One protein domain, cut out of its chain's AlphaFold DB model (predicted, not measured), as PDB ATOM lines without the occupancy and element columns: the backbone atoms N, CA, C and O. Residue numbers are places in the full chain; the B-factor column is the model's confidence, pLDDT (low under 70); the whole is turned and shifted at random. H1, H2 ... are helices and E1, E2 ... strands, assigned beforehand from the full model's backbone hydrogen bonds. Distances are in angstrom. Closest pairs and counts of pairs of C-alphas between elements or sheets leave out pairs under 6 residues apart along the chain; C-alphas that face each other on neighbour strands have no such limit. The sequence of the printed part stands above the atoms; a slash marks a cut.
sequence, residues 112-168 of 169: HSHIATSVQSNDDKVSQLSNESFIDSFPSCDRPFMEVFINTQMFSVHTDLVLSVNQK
ATOM      1  N   HIS A 112     190.405 121.728  78.652       80.62
ATOM      2  CA  HIS A 112     188.949 121.573  78.571       80.62
ATOM      3  C   HIS A 112     188.422 121.371  77.145       80.62
ATOM      4  O   HIS A 112     187.450 120.648  76.956       80.62
ATOM      5  N   SER A 113     189.067 121.960  76.135       82.38
ATOM      6  CA  SER A 113     188.665 121.815  74.730       82.38
ATOM      7  C   SER A 113     188.948 120.422  74.163       82.38
ATOM      8  O   SER A 113     188.418 120.074  73.112       82.38
ATOM      9  N   HIS A 114     189.761 119.624  74.860       82.75
ATOM     10  CA  HIS A 114     190.154 118.272  74.459       82.75
ATOM     11  C   HIS A 114     189.508 117.183  75.327       82.75
ATOM     12  O   HIS A 114     189.808 115.996  75.170       82.75
ATOM     13  N   ILE A 115     188.609 117.574  76.236       80.19
ATOM     14  CA  ILE A 115     187.773 116.651  76.998       80.19
ATOM     15  C   ILE A 115     186.587 116.253  76.117       80.19
ATOM     16  O   ILE A 115     185.728 117.069  75.791       80.19
ATOM     17  N   ALA A 116     186.529 114.980  75.738       69.88
ATOM     18  CA  ALA A 116     185.365 114.390  75.104       69.88
ATOM     19  C   ALA A 116     184.392 113.913  76.191       69.88
ATOM     20  O   ALA A 116     184.723 113.039  76.994       69.88
ATOM     21  N   THR A 117     183.183 114.470  76.221       63.12
ATOM     22  CA  THR A 117     182.109 113.983  77.096       63.12
ATOM     23  C   THR A 117     181.379 112.850  76.390       63.12
ATOM     24  O   THR A 117     180.621 113.083  75.448       63.12
ATOM     25  N   SER A 118     181.598 111.615  76.835       52.78
ATOM     26  CA  SER A 118     180.801 110.471  76.401       52.78
ATOM     27  C   SER A 118     179.584 110.335  77.316       52.78
ATOM     28  O   SER A 118     179.726 110.182  78.529       52.78
ATOM     29  N   VAL A 119     178.382 110.365  76.738       53.31
ATOM     30  CA  VAL A 119     177.133 110.078  77.458       53.31
ATOM     31  C   VAL A 119     176.871 108.580  77.334       53.31
ATOM     32  O   VAL A 119     176.588 108.084  76.242       53.31
ATOM     33  N   GLN A 120     177.053 107.837  78.425       53.03
ATOM     34  CA  GLN A 120     176.763 106.403  78.456       53.03
ATOM     35  C   GLN A 120     175.257 106.160  78.637       53.03
ATOM     36  O   GLN A 120     174.523 107.021  79.112       53.03
ATOM     37  N   SER A 121     174.785 104.964  78.279       45.66
ATOM     38  CA  SER A 121     173.359 104.585  78.284       45.66
ATOM     39  C   SER A 121     172.680 104.573  79.664       45.66
ATOM     40  O   SER A 121     171.496 104.263  79.742       45.66
ATOM     41  N   ASN A 122     173.418 104.878  80.733       56.81
ATOM     42  CA  ASN A 122     172.956 104.847  82.122       56.81
ATOM     43  C   ASN A 122     172.840 106.254  82.748       56.81
ATOM     44  O   ASN A 122     172.821 106.357  83.967       56.81
ATOM     45  N   ASP A 123     172.817 107.322  81.941       55.22
ATOM     46  CA  ASP A 123     172.885 108.738  82.372       55.22
ATOM     47  C   ASP A 123     174.195 109.168  83.070       55.22
ATOM     48  O   ASP A 123     174.379 110.346  83.382       55.22
ATOM     49  N   ASP A 124     175.167 108.264  83.220       57.66
ATOM     50  CA  ASP A 124     176.515 108.605  83.678       57.66
ATOM     51  C   ASP A 124     177.293 109.336  82.566       57.66
ATOM     52  O   ASP A 124     177.649 108.766  81.525       57.66
ATOM     53  N   LYS A 125     177.577 110.626  82.786       59.69
ATOM     54  CA  LYS A 125     178.494 111.409  81.946       59.69
ATOM     55  C   LYS A 125     179.934 111.031  82.290       59.69
ATOM     56  O   LYS A 125     180.417 111.330  83.382       59.69
ATOM     57  N   VAL A 126     180.649 110.428  81.343       64.12
ATOM     58  CA  VAL A 126     182.086 110.159  81.477       64.12
ATOM     59  C   VAL A 126     182.849 111.148  80.605       64.12
ATOM     60  O   VAL A 126     182.858 111.054  79.378       64.12
ATOM     61  N   SER A 127     183.493 112.110  81.255       68.44
ATOM     62  CA  SER A 127     184.439 113.027  80.626       68.44
ATOM     63  C   SER A 127     185.793 112.332  80.476       68.44
ATOM     64  O   SER A 127     186.365 111.884  81.469       68.44
ATOM     65  N   GLN A 128     186.315 112.237  79.251       78.00
ATOM     66  CA  GLN A 128     187.617 111.635  78.960       78.00
ATOM     67  C   GLN A 128     188.497 112.616  78.180       78.00
ATOM     68  O   GLN A 128     188.097 113.130  77.139       78.00
ATOM     69  N   LEU A 129     189.721 112.853  78.655       79.62
ATOM     70  CA  LEU A 129     190.711 113.640  77.923       79.62
ATOM     71  C   LEU A 129     191.260 112.841  76.733       79.62
ATOM     72  O   LEU A 129     191.778 111.735  76.904       79.62
ATOM     73  N   SER A 130     191.192 113.417  75.532       86.69
ATOM     74  CA  SER A 130     191.895 112.886  74.364       86.69
ATOM     75  C   SER A 130     193.332 113.404  74.340       86.69
ATOM     76  O   SER A 130     193.598 114.532  73.925       86.69
ATOM     77  N   ASN A 131     194.263 112.561  74.785       86.88
ATOM     78  CA  ASN A 131     195.692 112.879  74.826       86.88
ATOM     79  C   ASN A 131     196.259 113.247  73.447       86.88
ATOM     80  O   ASN A 131     197.027 114.197  73.343       86.88
ATOM     81  N   GLU A 132     195.859 112.529  72.395       87.75
ATOM     82  CA  GLU A 132     196.296 112.801  71.017       87.75
ATOM     83  C   GLU A 132     195.810 114.175  70.553       87.75
ATOM     84  O   GLU A 132     196.606 114.992  70.102       87.75
ATOM     85  N   SER A 133     194.525 114.479  70.773       89.25
ATOM     86  CA  SER A 133     193.952 115.783  70.423       89.25
ATOM     87  C   SER A 133     194.617 116.931  71.187       89.25
ATOM     88  O   SER A 133     194.862 117.990  70.609       89.25
ATOM     89  N   PHE A 134     194.931 116.721  72.468       91.12
ATOM     90  CA  PHE A 134     195.630 117.707  73.284       91.12
ATOM     91  C   PHE A 134     197.067 117.932  72.796       91.12
ATOM     92  O   PHE A 134     197.454 119.082  72.604       91.12
ATOM     93  N   ILE A 135     197.841 116.875  72.513       93.25
ATOM     94  CA  ILE A 135     199.202 116.994  71.953       93.25
ATOM     95  C   ILE A 135     199.177 117.692  70.589       93.25
ATOM     96  O   ILE A 135     200.001 118.569  70.328       93.25
ATOM     97  N   ASP A 136     198.221 117.344  69.726       93.25
ATOM     98  CA  ASP A 136     198.118 117.910  68.382       93.25
ATOM     99  C   ASP A 136     197.805 119.410  68.368       93.25
ATOM    100  O   ASP A 136     198.089 120.078  67.368       93.25
ATOM    101  N   SER A 137     197.296 119.956  69.478       92.94
ATOM    102  CA  SER A 137     197.084 121.397  69.649       92.94
ATOM    103  C   SER A 137     198.385 122.208  69.735       92.94
ATOM    104  O   SER A 137     198.365 123.418  69.503       92.94
ATOM    105  N   PHE A 138     199.522 121.556  70.009       93.44
ATOM    106  CA  PHE A 138     200.829 122.201  70.122       93.44
ATOM    107  C   PHE A 138     201.604 122.203  68.792       93.44
ATOM    108  O   PHE A 138     201.471 121.274  67.974       93.44
ATOM    109  N   PRO A 139     202.477 123.210  68.574       93.88
ATOM    110  CA  PRO A 139     203.434 123.211  67.473       93.88
ATOM    111  C   PRO A 139     204.271 121.929  67.443       93.88
ATOM    112  O   PRO A 139     204.635 121.390  68.483       93.88
ATOM    113  N   SER A 140     204.628 121.453  66.248       93.56
ATOM    114  CA  SER A 140     205.364 120.185  66.080       93.56
ATOM    115  C   SER A 140     206.686 120.104  66.859       93.56
ATOM    116  O   SER A 140     207.056 119.017  67.296       93.56
ATOM    117  N   CYS A 141     207.364 121.235  67.079       93.00
ATOM    118  CA  CYS A 141     208.586 121.312  67.883       93.00
ATOM    119  C   CYS A 141     208.360 121.047  69.379       93.00
ATOM    120  O   CYS A 141     209.267 120.563  70.050       93.00
ATOM    121  N   ASP A 142     207.154 121.318  69.876       94.00
ATOM    122  CA  ASP A 142     206.793 121.239  71.294       94.00
ATOM    123  C   ASP A 142     206.193 119.870  71.656       94.00
ATOM    124  O   ASP A 142     206.223 119.444  72.814       94.00
ATOM    125  N   ARG A 143     205.682 119.134  70.659       94.19
ATOM    126  CA  ARG A 143     205.039 117.820  70.838       94.19
ATOM    127  C   ARG A 143     205.913 116.780  71.550       94.19
ATOM    128  O   ARG A 143     205.371 116.121  72.432       94.19
ATOM    129  N   PRO A 144     207.232 116.651  71.284       94.62
ATOM    130  CA  PRO A 144     208.071 115.692  72.005       94.62
ATOM    131  C   PRO A 144     208.088 115.927  73.519       94.62
ATOM    132  O   PRO A 144     208.137 114.980  74.301       94.62
ATOM    133  N   PHE A 145     208.030 117.191  73.952       94.75
ATOM    134  CA  PHE A 145     207.896 117.509  75.369       94.75
ATOM    135  C   PHE A 145     206.504 117.159  75.880       94.75
ATOM    136  O   PHE A 145     206.389 116.513  76.920       94.75
ATOM    137  N   MET A 146     205.458 117.539  75.142       94.62
ATOM    138  CA  MET A 146     204.078 117.273  75.546       94.62
ATOM    139  C   MET A 146     203.797 115.775  75.685       94.62
ATOM    140  O   MET A 146     203.178 115.376  76.667       94.62
ATOM    141  N   GLU A 147     204.325 114.936  74.792       93.56
ATOM    142  CA  GLU A 147     204.249 113.474  74.884       93.56
ATOM    143  C   GLU A 147     204.827 112.939  76.200       93.56
ATOM    144  O   GLU A 147     204.226 112.076  76.843       93.56
ATOM    145  N   VAL A 148     205.972 113.459  76.645       90.88
ATOM    146  CA  VAL A 148     206.561 113.072  77.936       90.88
ATOM    147  C   VAL A 148     205.745 113.646  79.095       90.88
ATOM    148  O   VAL A 148     205.472 112.935  80.063       90.88
ATOM    149  N   PHE A 149     205.326 114.908  78.992       91.88
ATOM    150  CA  PHE A 149     204.602 115.640  80.027       91.88
ATOM    151  C   PHE A 149     203.264 114.984  80.388       91.88
ATOM    152  O   PHE A 149     203.007 114.743  81.571       91.88
ATOM    153  N   ILE A 150     202.447 114.613  79.394       90.81
ATOM    154  CA  ILE A 150     201.137 113.992  79.642       90.81
ATOM    155  C   ILE A 150     201.240 112.599  80.274       90.81
ATOM    156  O   ILE A 150     200.317 112.132  80.935       90.81
ATOM    157  N   ASN A 151     202.380 111.929  80.091       89.25
ATOM    158  CA  ASN A 151     202.659 110.617  80.664       89.25
ATOM    159  C   ASN A 151     203.204 110.705  82.100       89.25
ATOM    160  O   ASN A 151     203.492 109.673  82.715       89.25
ATOM    161  N   THR A 152     203.359 111.911  82.654       88.88
ATOM    162  CA  THR A 152     203.777 112.088  84.045       88.88
ATOM    163  C   THR A 152     202.635 111.795  85.013       88.88
ATOM    164  O   THR A 152     201.465 112.080  84.760       88.88
ATOM    165  N   GLN A 153     202.986 111.281  86.194       87.19
ATOM    166  CA  GLN A 153     202.011 111.079  87.266       87.19
ATOM    167  C   GLN A 153     201.383 112.405  87.723       87.19
ATOM    168  O   GLN A 153     200.199 112.441  88.039       87.19
ATOM    169  N   MET A 154     202.159 113.496  87.736       86.81
ATOM    170  CA  MET A 154     201.650 114.815  88.127       86.81
ATOM    171  C   MET A 154     200.563 115.313  87.173       86.81
ATOM    172  O   MET A 154     199.550 115.825  87.643       86.81
ATOM    173  N   PHE A 155     200.736 115.115  85.862       88.94
ATOM    174  CA  PHE A 155     199.711 115.470  84.886       88.94
ATOM    175  C   PHE A 155     198.435 114.651  85.093       88.94
ATOM    176  O   PHE A 155     197.370 115.241  85.214       88.94
ATOM    177  N   SER A 156     198.546 113.326  85.254       86.38
ATOM    178  CA  SER A 156     197.385 112.458  85.526       86.38
ATOM    179  C   SER A 156     196.590 112.913  86.756       86.38
ATOM    180  O   SER A 156     195.370 113.013  86.700       86.38
ATOM    181  N   VAL A 157     197.273 113.240  87.860       86.75
ATOM    182  CA  VAL A 157     196.610 113.730  89.081       86.75
ATOM    183  C   VAL A 157     195.912 115.072  88.836       86.75
ATOM    184  O   VAL A 157     194.803 115.289  89.323       86.75
ATOM    185  N   HIS A 158     196.539 115.975  88.078       85.44
ATOM    186  CA  HIS A 158     195.940 117.261  87.729       85.44
ATOM    187  C   HIS A 158     194.700 117.093  86.842       85.44
ATOM    188  O   HIS A 158     193.662 117.692  87.123       85.44
ATOM    189  N   THR A 159     194.770 116.249  85.811       84.00
ATOM    190  CA  THR A 159     193.640 116.003  84.909       84.00
ATOM    191  C   THR A 159     192.477 115.327  85.622       84.00
ATOM    192  O   THR A 159     191.336 115.715  85.397       84.00
ATOM    193  N   ASP A 160     192.740 114.378  86.525       82.06
ATOM    194  CA  ASP A 160     191.690 113.715  87.308       82.06
ATOM    195  C   ASP A 160     190.941 114.718  88.196       82.06
ATOM    196  O   ASP A 160     189.713 114.672  88.298       82.06
ATOM    197  N   LEU A 161     191.660 115.681  88.786       81.81
ATOM    198  CA  LEU A 161     191.044 116.768  89.543       81.81
ATOM    199  C   LEU A 161     190.138 117.620  88.644       81.81
ATOM    200  O   LEU A 161     188.981 117.845  88.999       81.81
ATOM    201  N   VAL A 162     190.623 118.043  87.473       78.12
ATOM    202  CA  VAL A 162     189.831 118.823  86.502       78.12
ATOM    203  C   VAL A 162     188.579 118.052  86.070       78.12
ATOM    204  O   VAL A 162     187.481 118.605  86.060       78.12
ATOM    205  N   LEU A 163     188.704 116.759  85.767       75.38
ATOM    206  CA  LEU A 163     187.578 115.910  85.373       75.38
ATOM    207  C   LEU A 163     186.565 115.723  86.513       75.38
ATOM    208  O   LEU A 163     185.364 115.766  86.257       75.38
ATOM    209  N   SER A 164     187.026 115.597  87.762       73.06
ATOM    210  CA  SER A 164     186.150 115.457  88.934       73.06
ATOM    211  C   SER A 164     185.309 116.704  89.226       73.06
ATOM    212  O   SER A 164     184.194 116.589  89.735       73.06
ATOM    213  N   VAL A 165     185.817 117.895  88.890       64.50
ATOM    214  CA  VAL A 165     185.073 119.155  89.022       64.50
ATOM    215  C   VAL A 165     183.950 119.220  87.985       64.50
ATOM    216  O   VAL A 165     182.823 119.537  88.340       64.50
ATOM    217  N   ASN A 166     184.217 118.812  86.741       56.09
ATOM    218  CA  ASN A 166     183.232 118.833  85.651       56.09
ATOM    219  C   ASN A 166     182.089 117.803  85.798       56.09
ATOM    220  O   ASN A 166     181.147 117.831  85.014       56.09
ATOM    221  N   GLN A 167     182.177 116.865  86.748       53.81
ATOM    222  CA  GLN A 167     181.111 115.894  87.044       53.81
ATOM    223  C   GLN A 167     180.107 116.394  88.095       53.81
ATOM    224  O   GLN A 167     179.107 115.722  88.340       53.81
ATOM    225  N   LYS A 168     180.384 117.525  88.760       52.31
ATOM    226  CA  LYS A 168     179.531 118.076  89.827       52.31
ATOM    227  C   LYS A 168     178.501 119.108  89.353       52.31
ATOM    228  O   LYS A 168     177.725 119.561  90.192       52.31
TER     229      LYS A 168
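This is residues 112 to 168 of the 169 residues of the protein "UDENN domain-containing protein" of Opuntia streptacantha (UniProt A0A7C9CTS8). The backbone makes a loose U: the strand hairpin E1 E2 and then H1 form one arm, H2 the turn, and H3 the other arm, folding back near E2. The 57 printed residues include two named strands, then three named helices; the sheet E1 - E2 is antiparallel, the class mixed. The whole is loose, with a radius of gyration of the C-alphas of 12.9 A and spans of 41 by 20 by 13 A.

E1, residues 115 to 119, and E2, residues 125 to 129, form an antiparallel hairpin; N 116 and O 128 are within hydrogen-bond range, 2.8 A. H1, residues 131 to 136, and H2, residues 143 to 150, touch as a helical hairpin, opposite ways at a shallow tilt of 26 degrees; their closest C-alphas, of Ile 135 and Arg 143, are 6.0 A apart. The closest C-alphas of E2 and H3, residues 153 to 165, are those of Ser 127 and Leu 163, 6.4 A. Every O i to N i+4 pair is within hydrogen-bond range in H1 and H3, 3 of 4 in H2.

E1 begins at C-alpha 115 (187.773, 116.651, 76.998). H3, 18.8 A long, ends at C-alpha 165 (185.073, 119.155, 89.022).

The printed part has no cut and no long link. Residues 116 to 127 and 165 to 168 have pLDDT under 70.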